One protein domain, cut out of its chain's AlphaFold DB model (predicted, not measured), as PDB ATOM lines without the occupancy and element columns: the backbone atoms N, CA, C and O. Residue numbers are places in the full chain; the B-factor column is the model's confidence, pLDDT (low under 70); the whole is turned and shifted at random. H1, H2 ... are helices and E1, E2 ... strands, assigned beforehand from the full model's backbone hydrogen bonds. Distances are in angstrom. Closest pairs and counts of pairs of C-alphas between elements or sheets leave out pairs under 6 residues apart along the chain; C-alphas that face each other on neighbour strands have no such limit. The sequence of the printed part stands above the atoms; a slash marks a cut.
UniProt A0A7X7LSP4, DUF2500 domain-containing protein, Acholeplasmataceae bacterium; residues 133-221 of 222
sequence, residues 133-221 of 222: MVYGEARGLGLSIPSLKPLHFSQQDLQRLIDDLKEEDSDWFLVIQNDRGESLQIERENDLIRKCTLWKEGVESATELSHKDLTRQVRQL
ATOM      1  N   MET A 133     -51.190  31.905   6.400       88.38
ATOM      2  CA  MET A 133     -52.092  32.753   7.158       88.38
ATOM      3  C   MET A 133     -51.846  34.207   6.779       88.38
ATOM      4  O   MET A 133     -50.710  34.674   6.767       88.38
ATOM      5  N   VAL A 134     -52.917  34.926   6.479       88.44
ATOM      6  CA  VAL A 134     -52.867  36.307   6.016       88.44
ATOM      7  C   VAL A 134     -53.720  37.173   6.927       88.44
ATOM      8  O   VAL A 134     -54.851  36.815   7.262       88.44
ATOM      9  N   TYR A 135     -53.189  38.326   7.317       90.06
ATOM     10  CA  TYR A 135     -53.961  39.416   7.905       90.06
ATOM     11  C   TYR A 135     -53.471  40.758   7.363       90.06
ATOM     12  O   TYR A 135     -52.338  40.865   6.902       90.06
ATOM     13  N   GLY A 136     -54.316  41.784   7.375       89.25
ATOM     14  CA  GLY A 136     -53.984  43.052   6.735       89.25
ATOM     15  C   GLY A 136     -55.189  43.933   6.451       89.25
ATOM     16  O   GLY A 136     -56.338  43.546   6.679       89.25
ATOM     17  N   GLU A 137     -54.917  45.121   5.932       86.38
ATOM     18  CA  GLU A 137     -55.921  46.103   5.536       86.38
ATOM     19  C   GLU A 137     -55.540  46.699   4.181       86.38
ATOM     20  O   GLU A 137     -54.418  47.165   3.999       86.38
ATOM     21  N   ALA A 138     -56.487  46.710   3.244       87.38
ATOM     22  CA  ALA A 138     -56.377  47.435   1.985       87.38
ATOM     23  C   ALA A 138     -57.705  48.143   1.712       87.38
ATOM     24  O   ALA A 138     -58.679  47.535   1.261       87.38
ATOM     25  N   ARG A 139     -57.762  49.438   2.041       81.25
ATOM     26  CA  ARG A 139     -59.023  50.195   2.060       81.25
ATOM     27  C   ARG A 139     -59.682  50.309   0.692       81.25
ATOM     28  O   ARG A 139     -60.904  50.196   0.627       81.25
ATOM     29  N   GLY A 140     -58.909  50.505  -0.376       77.69
ATOM     30  CA  GLY A 140     -59.472  50.630  -1.724       77.69
ATOM     31  C   GLY A 140     -60.069  49.333  -2.271       77.69
ATOM     32  O   GLY A 140     -61.061  49.382  -2.994       77.69
ATOM     33  N   LEU A 141     -59.592  48.179  -1.793       80.56
ATOM     34  CA  LEU A 141     -60.169  46.863  -2.092       80.56
ATOM     35  C   LEU A 141     -61.276  46.445  -1.108       80.56
ATOM     36  O   LEU A 141     -61.862  45.374  -1.248       80.56
ATOM     37  N   GLY A 142     -61.555  47.252  -0.076       82.06
ATOM     38  CA  GLY A 142     -62.475  46.880   1.003       82.06
ATOM     39  C   GLY A 142     -61.998  45.682   1.834       82.06
ATOM     40  O   GLY A 142     -62.808  45.031   2.496       82.06
ATOM     41  N   LEU A 143     -60.697  45.377   1.810       85.44
ATOM     42  CA  LEU A 143     -60.108  44.251   2.527       85.44
ATOM     43  C   LEU A 143     -59.787  44.652   3.970       85.44
ATOM     44  O   LEU A 143     -59.012  45.579   4.207       85.44
ATOM     45  N   SER A 144     -60.337  43.922   4.939       88.44
ATOM     46  CA  SER A 144     -59.999  44.069   6.359       88.44
ATOM     47  C   SER A 144     -59.974  42.698   7.027       88.44
ATOM     48  O   SER A 144     -61.016  42.107   7.313       88.44
ATOM     49  N   ILE A 145     -58.767  42.175   7.245       88.19
ATOM     50  CA  ILE A 145     -58.537  40.885   7.892       88.19
ATOM     51  C   ILE A 145     -57.839  41.146   9.234       88.19
ATOM     52  O   ILE A 145     -56.659  41.506   9.248       88.19
ATOM     53  N   PRO A 146     -58.534  40.986  10.373       78.38
ATOM     54  CA  PRO A 146     -57.963  41.286  11.680       78.38
ATOM     55  C   PRO A 146     -56.912  40.245  12.087       78.38
ATOM     56  O   PRO A 146     -57.120  39.044  11.930       78.38
ATOM     57  N   SER A 147     -55.826  40.687  12.724       80.25
ATOM     58  CA  SER A 147     -54.733  39.811  13.191       80.25
ATOM     59  C   SER A 147     -55.165  38.749  14.211       80.25
ATOM     60  O   SER A 147     -54.539  37.701  14.311       80.25
ATOM     61  N   LEU A 148     -56.254  38.991  14.952       78.06
ATOM     62  CA  LEU A 148     -56.845  38.025  15.890       78.06
ATOM     63  C   LEU A 148     -57.596  36.881  15.191       78.06
ATOM     64  O   LEU A 148     -57.904  35.874  15.826       78.06
ATOM     65  N   LYS A 149     -57.942  37.052  13.911       80.75
ATOM     66  CA  LYS A 149     -58.619  36.050  13.081       80.75
ATOM     67  C   LYS A 149     -58.002  36.051  11.677       80.75
ATOM     68  O   LYS A 149     -58.668  36.473  10.729       80.75
ATOM     69  N   PRO A 150     -56.733  35.625  11.547       84.44
ATOM     70  CA  PRO A 150     -56.085  35.562  10.248       84.44
ATOM     71  C   PRO A 150     -56.798  34.535   9.361       84.44
ATOM     72  O   PRO A 150     -57.372  33.559   9.855       84.44
ATOM     73  N   LEU A 151     -56.775  34.764   8.051       85.31
ATOM     74  CA  LEU A 151     -57.413  33.898   7.063       85.31
ATOM     75  C   LEU A 151     -56.375  33.029   6.365       85.31
ATOM     76  O   LEU A 151     -55.264  33.473   6.097       85.31
ATOM     77  N   HIS A 152     -56.756  31.800   6.046       86.38
ATOM     78  CA  HIS A 152     -55.898  30.882   5.315       86.38
ATOM     79  C   HIS A 152     -56.037  31.120   3.809       86.38
ATOM     80  O   HIS A 152     -57.148  31.101   3.281       86.38
ATOM     81  N   PHE A 153     -54.917  31.335   3.124       86.00
ATOM     82  CA  PHE A 153     -54.857  31.578   1.686       86.00
ATOM     83  C   PHE A 153     -54.110  30.443   0.985       86.00
ATOM     84  O   PHE A 153     -53.013  30.058   1.400       86.00
ATOM     85  N   SER A 154     -54.685  29.942  -0.112       85.12
ATOM     86  CA  SER A 154     -53.951  29.109  -1.068       85.12
ATOM     87  C   SER A 154     -52.911  29.952  -1.816       85.12
ATOM     88  O   SER A 154     -52.996  31.185  -1.863       85.12
ATOM     89  N   GLN A 155     -51.942  29.300  -2.466       82.94
ATOM     90  CA  GLN A 155     -50.966  30.002  -3.310       82.94
ATOM     91  C   GLN A 155     -51.651  30.809  -4.424       82.94
ATOM     92  O   GLN A 155     -51.212  31.910  -4.764       82.94
ATOM     93  N   GLN A 156     -52.739  30.274  -4.984       82.38
ATOM     94  CA  GLN A 156     -53.485  30.920  -6.058       82.38
ATOM     95  C   GLN A 156     -54.255  32.148  -5.562       82.38
ATOM     96  O   GLN A 156     -54.219  33.190  -6.218       82.38
ATOM     97  N   ASP A 157     -54.923  32.045  -4.412       85.12
ATOM     98  CA  ASP A 157     -55.688  33.161  -3.845       85.12
ATOM     99  C   ASP A 157     -54.766  34.294  -3.410       85.12
ATOM    100  O   ASP A 157     -55.069  35.464  -3.637       85.12
ATOM    101  N   LEU A 158     -53.595  33.958  -2.862       86.25
ATOM    102  CA  LEU A 158     -52.605  34.967  -2.517       86.25
ATOM    103  C   LEU A 158     -52.033  35.649  -3.758       86.25
ATOM    104  O   LEU A 158     -51.842  36.859  -3.755       86.25
ATOM    105  N   GLN A 159     -51.779  34.899  -4.833       84.25
ATOM    106  CA  GLN A 159     -51.317  35.484  -6.087       84.25
ATOM    107  C   GLN A 159     -52.344  36.476  -6.654       84.25
ATOM    108  O   GLN A 159     -51.948  37.572  -7.039       84.25
ATOM    109  N   ARG A 160     -53.640  36.127  -6.639       85.12
ATOM    110  CA  ARG A 160     -54.728  37.034  -7.046       85.12
ATOM    111  C   ARG A 160     -54.757  38.295  -6.188       85.12
ATOM    112  O   ARG A 160     -54.711  39.385  -6.736       85.12
ATOM    113  N   LEU A 161     -54.717  38.141  -4.862       88.44
ATOM    114  CA  LEU A 161     -54.690  39.274  -3.938       88.44
ATOM    115  C   LEU A 161     -53.493  40.203  -4.197       88.44
ATOM    116  O   LEU A 161     -53.636  41.419  -4.185       88.44
ATOM    117  N   ILE A 162     -52.306  39.649  -4.443       88.06
ATOM    118  CA  ILE A 162     -51.112  40.446  -4.747       88.06
ATOM    119  C   ILE A 162     -51.244  41.182  -6.081       88.06
ATOM    120  O   ILE A 162     -50.717  42.285  -6.210       88.06
ATOM    121  N   ASP A 163     -51.898  40.586  -7.073       86.38
ATOM    122  CA  ASP A 163     -52.128  41.250  -8.352       86.38
ATOM    123  C   ASP A 163     -53.142  42.398  -8.203       86.38
ATOM    124  O   ASP A 163     -52.852  43.492  -8.682       86.38
ATOM    125  N   ASP A 164     -54.207  42.213  -7.416       87.38
ATOM    126  CA  ASP A 164     -55.150  43.287  -7.066       87.38
ATOM    127  C   ASP A 164     -54.450  44.430  -6.296       87.38
ATOM    128  O   ASP A 164     -54.641  45.608  -6.591       87.38
ATOM    129  N   LEU A 165     -53.560  44.106  -5.347       86.69
ATOM    130  CA  LEU A 165     -52.821  45.098  -4.548       86.69
ATOM    131  C   LEU A 165     -51.799  45.921  -5.350       86.69
ATOM    132  O   LEU A 165     -51.437  47.019  -4.925       86.69
ATOM    133  N   LYS A 166     -51.311  45.421  -6.493       83.31
ATOM    134  CA  LYS A 166     -50.418  46.195  -7.383       83.31
ATOM    135  C   LYS A 166     -51.156  47.297  -8.132       83.31
ATOM    136  O   LYS A 166     -50.525  48.272  -8.534       83.31
ATOM    137  N   GLU A 167     -52.446  47.097  -8.379       83.56
ATOM    138  CA  GLU A 167     -53.312  48.064  -9.055       83.56
ATOM    139  C   GLU A 167     -53.944  49.052  -8.061       83.56
ATOM    140  O   GLU A 167     -54.497  50.070  -8.469       83.56
ATOM    141  N   GLU A 168     -53.832  48.774  -6.760       81.12
ATOM    142  CA  GLU A 168     -54.390  49.593  -5.690       81.12
ATOM    143  C   GLU A 168     -53.453  50.744  -5.299       81.12
ATOM    144  O   GLU A 168     -52.336  50.517  -4.824       81.12
ATOM    145  N   ASP A 169     -53.940  51.980  -5.445       83.06
ATOM    146  CA  ASP A 169     -53.189  53.206  -5.146       83.06
ATOM    147  C   ASP A 169     -53.292  53.677  -3.689       83.06
ATOM    148  O   ASP A 169     -52.500  54.511  -3.252       83.06
ATOM    149  N   SER A 170     -54.243  53.150  -2.917       85.50
ATOM    150  CA  SER A 170     -54.384  53.494  -1.499       85.50
ATOM    151  C   SER A 170     -53.277  52.873  -0.641       85.50
ATOM    152  O   SER A 170     -52.724  51.830  -0.985       85.50
ATOM    153  N   ASP A 171     -53.022  53.453   0.534       85.25
ATOM    154  CA  ASP A 171     -52.174  52.810   1.541       85.25
ATOM    155  C   ASP A 171     -52.788  51.473   1.987       85.25
ATOM    156  O   ASP A 171     -53.998  51.360   2.243       85.25
ATOM    157  N   TRP A 172     -51.939  50.455   2.100       90.12
ATOM    158  CA  TRP A 172     -52.329  49.116   2.522       90.12
ATOM    159  C   TRP A 172     -51.184  48.412   3.233       90.12
ATOM    160  O   TRP A 172     -50.016  48.721   3.017       90.12
ATOM    161  N   PHE A 173     -51.506  47.423   4.060       91.19
ATOM    162  CA  PHE A 173     -50.513  46.513   4.617       91.19
ATOM    163  C   PHE A 173     -51.043  45.086   4.635       91.19
ATOM    164  O   PHE A 173     -52.236  44.835   4.819       91.19
ATOM    165  N   LEU A 174     -50.130  44.142   4.460       90.94
ATOM    166  CA  LEU A 174     -50.392  42.719   4.437       90.94
ATOM    167  C   LEU A 174     -49.295  42.008   5.219       90.94
ATOM    168  O   LEU A 174     -48.108  42.236   4.991       90.94
ATOM    169  N   VAL A 175     -49.690  41.111   6.111       88.00
ATOM    170  CA  VAL A 175     -48.786  40.198   6.797       88.00
ATOM    171  C   VAL A 175     -49.138  38.779   6.394       88.00
ATOM    172  O   VAL A 175     -50.281  38.347   6.533       88.00
ATOM    173  N   ILE A 176     -48.137  38.068   5.889       88.94
ATOM    174  CA  ILE A 176     -48.236  36.689   5.423       88.94
ATOM    175  C   ILE A 176     -47.363  35.835   6.335       88.94
ATOM    176  O   ILE A 176     -46.180  36.128   6.498       88.94
ATOM    177  N   GLN A 177     -47.931  34.786   6.916       86.62
ATOM    178  CA  GLN A 177     -47.242  33.867   7.811       86.62
ATOM    179  C   GLN A 177     -47.365  32.432   7.302       86.62
ATOM    180  O   GLN A 177     -48.474  31.957   7.059       86.62
ATOM    181  N   ASN A 178     -46.241  31.735   7.150       85.00
ATOM    182  CA  ASN A 178     -46.244  30.321   6.773       85.00
ATOM    183  C   ASN A 178     -46.400  29.390   7.991       85.00
ATOM    184  O   ASN A 178     -46.383  29.816   9.148       85.00
ATOM    185  N   ASP A 179     -46.544  28.095   7.719       80.94
ATOM    186  CA  ASP A 179     -46.664  27.018   8.710       80.94
ATOM    187  C   ASP A 179     -45.428  26.874   9.622       80.94
ATOM    188  O   ASP A 179     -45.537  26.416  10.760       80.94
ATOM    189  N   ARG A 180     -44.259  27.325   9.153       76.62
ATOM    190  CA  ARG A 180     -43.001  27.394   9.919       76.62
ATOM    191  C   ARG A 180     -42.933  28.598  10.860       76.62
ATOM    192  O   ARG A 180     -41.982  28.714  11.631       76.62
ATOM    193  N   GLY A 181     -43.934  29.478  10.821       73.81
ATOM    194  CA  GLY A 181     -44.011  30.684  11.639       73.81
ATOM    195  C   GLY A 181     -43.192  31.860  11.105       73.81
ATOM    196  O   GLY A 181     -43.096  32.874  11.795       73.81
ATOM    197  N   GLU A 182     -42.627  31.759   9.901       80.31
ATOM    198  CA  GLU A 182     -41.949  32.865   9.228       80.31
ATOM    199  C   GLU A 182     -42.993  33.870   8.740       80.31
ATOM    200  O   GLU A 182     -43.970  33.502   8.086       80.31
ATOM    201  N   SER A 183     -42.788  35.147   9.065       82.69
ATOM    202  CA  SER A 183     -43.704  36.230   8.718       82.69
ATOM    203  C   SER A 183     -43.060  37.225   7.761       82.69
ATOM    204  O   SER A 183     -41.954  37.710   8.008       82.69
ATOM    205  N   LEU A 184     -43.792  37.595   6.720       84.38
ATOM    206  CA  LEU A 184     -43.460  38.671   5.801       84.38
ATOM    207  C   LEU A 184     -44.511  39.768   5.935       84.38
ATOM    208  O   LEU A 184     -45.679  39.522   5.645       84.38
ATOM    209  N   GLN A 185     -44.095  40.972   6.328       87.00
ATOM    210  CA  GLN A 185     -44.940  42.155   6.221       87.00
ATOM    211  C   GLN A 185     -44.585  42.923   4.953       87.00
ATOM    212  O   GLN A 185     -43.413  43.125   4.624       87.00
ATOM    213  N   ILE A 186     -45.619  43.353   4.250       88.56
ATOM    214  CA  ILE A 186     -45.529  44.181   3.061       88.56
ATOM    215  C   ILE A 186     -46.526  45.311   3.232       88.56
ATOM    216  O   ILE A 186     -47.667  45.067   3.611       88.56
ATOM    217  N   GLU A 187     -46.117  46.531   2.941       87.44
ATOM    218  CA  GLU A 187     -46.997  47.689   3.019       87.44
ATOM    219  C   GLU A 187     -46.749  48.641   1.861       87.44
ATOM    220  O   GLU A 187     -45.621  48.760   1.383       87.44
ATOM    221  N   ARG A 188     -47.805  49.307   1.404       84.31
ATOM    222  CA  ARG A 188     -47.725  50.487   0.552       84.31
ATOM    223  C   ARG A 188     -47.996  51.702   1.422       84.31
ATOM    224  O   ARG A 188     -49.044  51.781   2.058       84.31
ATOM    225  N   GLU A 189     -47.050  52.627   1.427       82.50
ATOM    226  CA  GLU A 189     -47.155  53.905   2.125       82.50
ATOM    227  C   GLU A 189     -46.648  55.008   1.189       82.50
ATOM    228  O   GLU A 189     -45.490  54.971   0.763       82.50
ATOM    229  N   ASN A 190     -47.492  55.995   0.869       79.25
ATOM    230  CA  ASN A 190     -47.131  57.124  -0.007       79.25
ATOM    231  C   ASN A 190     -46.546  56.678  -1.369       79.25
ATOM    232  O   ASN A 190     -45.454  57.101  -1.748       79.25
ATOM    233  N   ASP A 191     -47.250  55.790  -2.079       76.19
ATOM    234  CA  ASP A 191     -46.845  55.210  -3.377       76.19
ATOM    235  C   ASP A 191     -45.586  54.328  -3.369       76.19
ATOM    236  O   ASP A 191     -45.151  53.851  -4.419       76.19
ATOM    237  N   LEU A 192     -45.021  54.041  -2.196       79.19
ATOM    238  CA  LEU A 192     -43.866  53.162  -2.056       79.19
ATOM    239  C   LEU A 192     -44.282  51.841  -1.427       79.19
ATOM    240  O   LEU A 192     -44.793  51.815  -0.309       79.19
ATOM    241  N   ILE A 193     -44.004  50.734  -2.117       82.38
ATOM    242  CA  ILE A 193     -44.170  49.392  -1.555       82.38
ATOM    243  C   ILE A 193     -42.896  49.020  -0.807       82.38
ATOM    244  O   ILE A 193     -41.794  49.094  -1.349       82.38
ATOM    245  N   ARG A 194     -43.040  48.587   0.440       82.75
ATOM    246  CA  ARG A 194     -41.944  48.220   1.329       82.75
ATOM    247  C   ARG A 194     -42.143  46.813   1.860       82.75
ATOM    248  O   ARG A 194     -43.250  46.403   2.196       82.75
ATOM    249  N   LYS A 195     -41.040  46.076   1.956       82.12
ATOM    250  CA  LYS A 195     -40.930  44.872   2.777       82.12
ATOM    251  C   LYS A 195     -40.489  45.283   4.170       82.12
ATOM    252  O   LYS A 195     -39.392  45.823   4.306       82.12
ATOM    253  N   CYS A 196     -41.287  44.953   5.174       73.12
ATOM    254  CA  CYS A 196     -40.966  45.186   6.575       73.12
ATOM    255  C   CYS A 196     -40.583  43.859   7.233       73.12
ATOM    256  O   CYS A 196     -41.310  42.865   7.157       73.12
ATOM    257  N   THR A 197     -39.415  43.837   7.873       63.22
ATOM    258  CA  THR A 197     -38.992  42.691   8.688       63.22
ATOM    259  C   THR A 197     -39.382  42.970  10.138       63.22
ATOM    260  O   THR A 197     -38.890  43.930  10.735       63.22
ATOM    261  N   LEU A 198     -40.297  42.163  10.684       56.16
ATOM    262  CA  LEU A 198     -40.787  42.292  12.058       56.16
ATOM    263  C   LEU A 198     -39.910  41.494  13.033       56.16
ATOM    264  O   LEU A 198     -39.714  40.294  12.850       56.16
ATOM    265  N   TRP A 199     -39.456  42.138  14.109       48.84
ATOM    266  CA  TRP A 199     -38.953  41.483  15.322       48.84
ATOM    267  C   TRP A 199     -39.940  41.676  16.477       48.84
ATOM    268  O   TRP A 199     -40.820  42.533  16.418       48.84
ATOM    269  N   LYS A 200     -39.767  40.903  17.561       43.22
ATOM    270  CA  LYS A 200     -40.617  40.919  18.773       43.22
ATOM    271  C   LYS A 200     -40.875  42.313  19.383       43.22
ATOM    272  O   LYS A 200     -41.796  42.429  20.182       43.22
ATOM    273  N   GLU A 201     -40.103  43.339  19.017       44.56
ATOM    274  CA  GLU A 201     -40.197  44.703  19.558       44.56
ATOM    275  C   GLU A 201     -40.351  45.813  18.487       44.56
ATOM    276  O   GLU A 201     -40.372  46.988  18.847       44.56
ATOM    277  N   GLY A 202     -40.496  45.494  17.188       52.75
ATOM    278  CA  GLY A 202     -40.709  46.511  16.139       52.75
ATOM    279  C   GLY A 202     -40.200  46.150  14.736       52.75
ATOM    280  O   GLY A 202     -39.818  45.009  14.470       52.75
ATOM    281  N   VAL A 203     -40.209  47.139  13.829       55.50
ATOM    282  CA  VAL A 203     -39.702  47.035  12.444       55.50
ATOM    283  C   VAL A 203     -38.198  47.331  12.428       55.50
ATOM    284  O   VAL A 203     -37.783  48.428  12.787       55.50
ATOM    285  N   GLU A 204     -37.377  46.364  12.009       50.72
ATOM    286  CA  GLU A 204     -35.907  46.497  11.995       50.72
ATOM    287  C   GLU A 204     -35.390  47.171  10.713       50.72
ATOM    288  O   GLU A 204     -34.414  47.921  10.727       50.72
ATOM    289  N   SER A 205     -36.046  46.913   9.582       58.12
ATOM    290  CA  SER A 205     -35.691  47.491   8.288       58.12
ATOM    291  C   SER A 205     -36.881  47.468   7.332       58.12
ATOM    292  O   SER A 205     -37.680  46.524   7.340       58.12
ATOM    293  N   ALA A 206     -36.979  48.518   6.516       62.03
ATOM    294  CA  ALA A 206     -37.928  48.623   5.421       62.03
ATOM    295  C   ALA A 206     -37.153  48.731   4.107       62.03
ATOM    296  O   ALA A 206     -36.384  49.673   3.906       62.03
ATOM    297  N   THR A 207     -37.340  47.755   3.224       76.69
ATOM    298  CA  THR A 207     -36.702  47.744   1.905       76.69
ATOM    299  C   THR A 207     -37.758  48.015   0.853       76.69
ATOM    300  O   THR A 207     -38.763  47.305   0.804       76.69
ATOM    301  N   GLU A 208     -37.535  49.018   0.009       78.44
ATOM    302  CA  GLU A 208     -38.413  49.293  -1.126       78.44
ATOM    303  C   GLU A 208     -38.448  48.087  -2.077       78.44
ATOM    304  O   GLU A 208     -37.418  47.485  -2.397       78.44
ATOM    305  N   LEU A 209     -39.649  47.706  -2.501       76.50
ATOM    306  CA  LEU A 209     -39.895  46.586  -3.392       76.50
ATOM    307  C   LEU A 209     -40.470  47.086  -4.711       76.50
ATOM    308  O   LEU A 209     -41.486  47.776  -4.746       76.50
ATOM    309  N   SER A 210     -39.894  46.622  -5.818       79.38
ATOM    310  CA  SER A 210     -40.579  46.702  -7.105       79.38
ATOM    311  C   SER A 210     -41.763  45.723  -7.151       79.38
ATOM    312  O   SER A 210     -41.770  44.691  -6.474       79.38
ATOM    313  N   HIS A 211     -42.728  45.958  -8.045       74.31
ATOM    314  CA  HIS A 211     -43.842  45.023  -8.280       74.31
ATOM    315  C   HIS A 211     -43.387  43.602  -8.654       74.31
ATOM    316  O   HIS A 211     -44.065  42.623  -8.335       74.31
ATOM    317  N   LYS A 212     -42.236  43.463  -9.329       75.19
ATOM    318  CA  LYS A 212     -41.661  42.151  -9.672       75.19
ATOM    319  C   LYS A 212     -41.070  41.458  -8.447       75.19
ATOM    320  O   LYS A 212     -41.200  40.241  -8.310       75.19
ATOM    321  N   ASP A 213     -40.450  42.225  -7.557       76.94
ATOM    322  CA  ASP A 213     -39.872  41.699  -6.323       76.94
ATOM    323  C   ASP A 213     -40.945  41.285  -5.323       76.94
ATOM    324  O   ASP A 213     -40.779  40.257  -4.673       76.94
ATOM    325  N   LEU A 214     -42.072  42.000  -5.279       75.81
ATOM    326  CA  LEU A 214     -43.239  41.655  -4.471       75.81
ATOM    327  C   LEU A 214     -43.716  40.217  -4.730       75.81
ATOM    328  O   LEU A 214     -43.724  39.385  -3.825       75.81
ATOM    329  N   THR A 215     -44.037  39.884  -5.984       78.12
ATOM    330  CA  THR A 215     -44.473  38.525  -6.347       78.12
ATOM    331  C   THR A 215     -43.411  37.476  -6.031       78.12
ATOM    332  O   THR A 215     -43.738  36.382  -5.577       78.12
ATOM    333  N   ARG A 216     -42.128  37.793  -6.244       81.12
ATOM    334  CA  ARG A 216     -41.029  36.869  -5.940       81.12
ATOM    335  C   ARG A 216     -40.918  36.580  -4.441       81.12
ATOM    336  O   ARG A 216     -40.754  35.420  -4.086       81.12
ATOM    337  N   GLN A 217     -41.005  37.601  -3.590       78.06
ATOM    338  CA  GLN A 217     -40.908  37.461  -2.131       78.06
ATOM    339  C   GLN A 217     -42.068  36.634  -1.571       78.06
ATOM    340  O   GLN A 217     -41.855  35.744  -0.759       78.06
ATOM    341  N   VAL A 218     -43.281  36.870  -2.066       74.50
ATOM    342  CA  VAL A 218     -44.472  36.124  -1.646       74.50
ATOM    343  C   VAL A 218     -44.377  34.642  -2.025       74.50
ATOM    344  O   VAL A 218     -44.738  33.774  -1.234       74.50
ATOM    345  N   ARG A 219     -43.821  34.326  -3.202       77.25
ATOM    346  CA  ARG A 219     -43.604  32.935  -3.635       77.25
ATOM    347  C   ARG A 219     -42.589  32.166  -2.793       77.25
ATOM    348  O   ARG A 219     -42.627  30.949  -2.834       77.25
ATOM    349  N   GLN A 220     -41.687  32.839  -2.075       77.38
ATOM    350  CA  GLN A 220     -40.695  32.176  -1.217       77.38
ATOM    351  C   GLN A 220     -41.287  31.656   0.103       77.38
ATOM    352  O   GLN A 220     -40.594  30.948   0.824       77.38
ATOM    353  N   LEU A 221     -42.535  32.018   0.425       70.06
ATOM    354  CA  LEU A 221     -43.224  31.603   1.653       70.06
ATOM    355  C   LEU A 221     -44.022  30.299   1.506       70.06
ATOM    356  O   LEU A 221     -44.551  29.818   2.505       70.06
TER     357      LEU A 221
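Overview. This is residues 133 to 221 of the 222 residues of the protein "DUF2500 domain-containing protein" of Acholeplasmataceae bacterium (UniProt A0A7X7LSP4). One twisted sheet of seven strands has two helices, H1 and H2, side by side over one face, while its other face is bare. E4 and E5 lie in the middle of the sheet, E2 and E3 share one border beyond E1, and E7 makes the opposite one. The printed part has 89 residues, in the order E1 E2 E3 H1 E4 E5 E6 E7 H2; its branched sheet is antiparallel and its class mixed. It is compact, with a radius of gyration of the C-alphas of 12.1 A and spans of 30 by 27 by 23 A.

Arrangement. Start at E1, residues 133 to 138: E2, residues 143 to 145, and E3, residues 151 to 153, lie on one side of it, and E4, residues 172 to 177, on the other. Look for N 136 and O 145 at 3.0 A, N 134 and O 151 at 2.8 A, and N 135 and O 175 at 3.0 A, within hydrogen-bond range. E4 opens a meander, each strand the antiparallel neighbour of the one before, through E5, residues 183 to 189, E6, residues 192 to 199, and E7, residues 202 to 208; find N 174 and O 186 at 2.8 A, N 194 and O 187 at 2.8 A, and N 195 and O 207 at 2.8 A. H1, residues 155 to 167, is over E1 and E4 at a height over the sheet of 9.5 A. H2, residues 211 to 219, is over E5 and E6 on the same face, at 9.6 A. The helices touch, closest at the C-alphas of Lys 166 and His 211, 6.7 A, with a shallow tilt of 20 degrees, opposite ways. O i to N i+4 pairs are within range in 8 of 9 for H1 and 4 of 5 for H2.

Along the chain. Find C-alpha 133 at (-52.092, 32.753, 7.158), where E1 begins. H1 runs 19.1 A from C-alpha 155 at (-50.966, 30.002, -3.310), E5 19.2 A and E6 21.5 A; H2 ends at C-alpha 219, (-43.604, 32.935, -3.635).

Size, cuts and confidence. The C-alphas of Gln 156 and Glu 201 are farthest apart, 32.0 A. The printed part has no cut, and its links are tight. Mean pLDDT of the printed part is 79.5; look to residues 197 to 206 for values under 70.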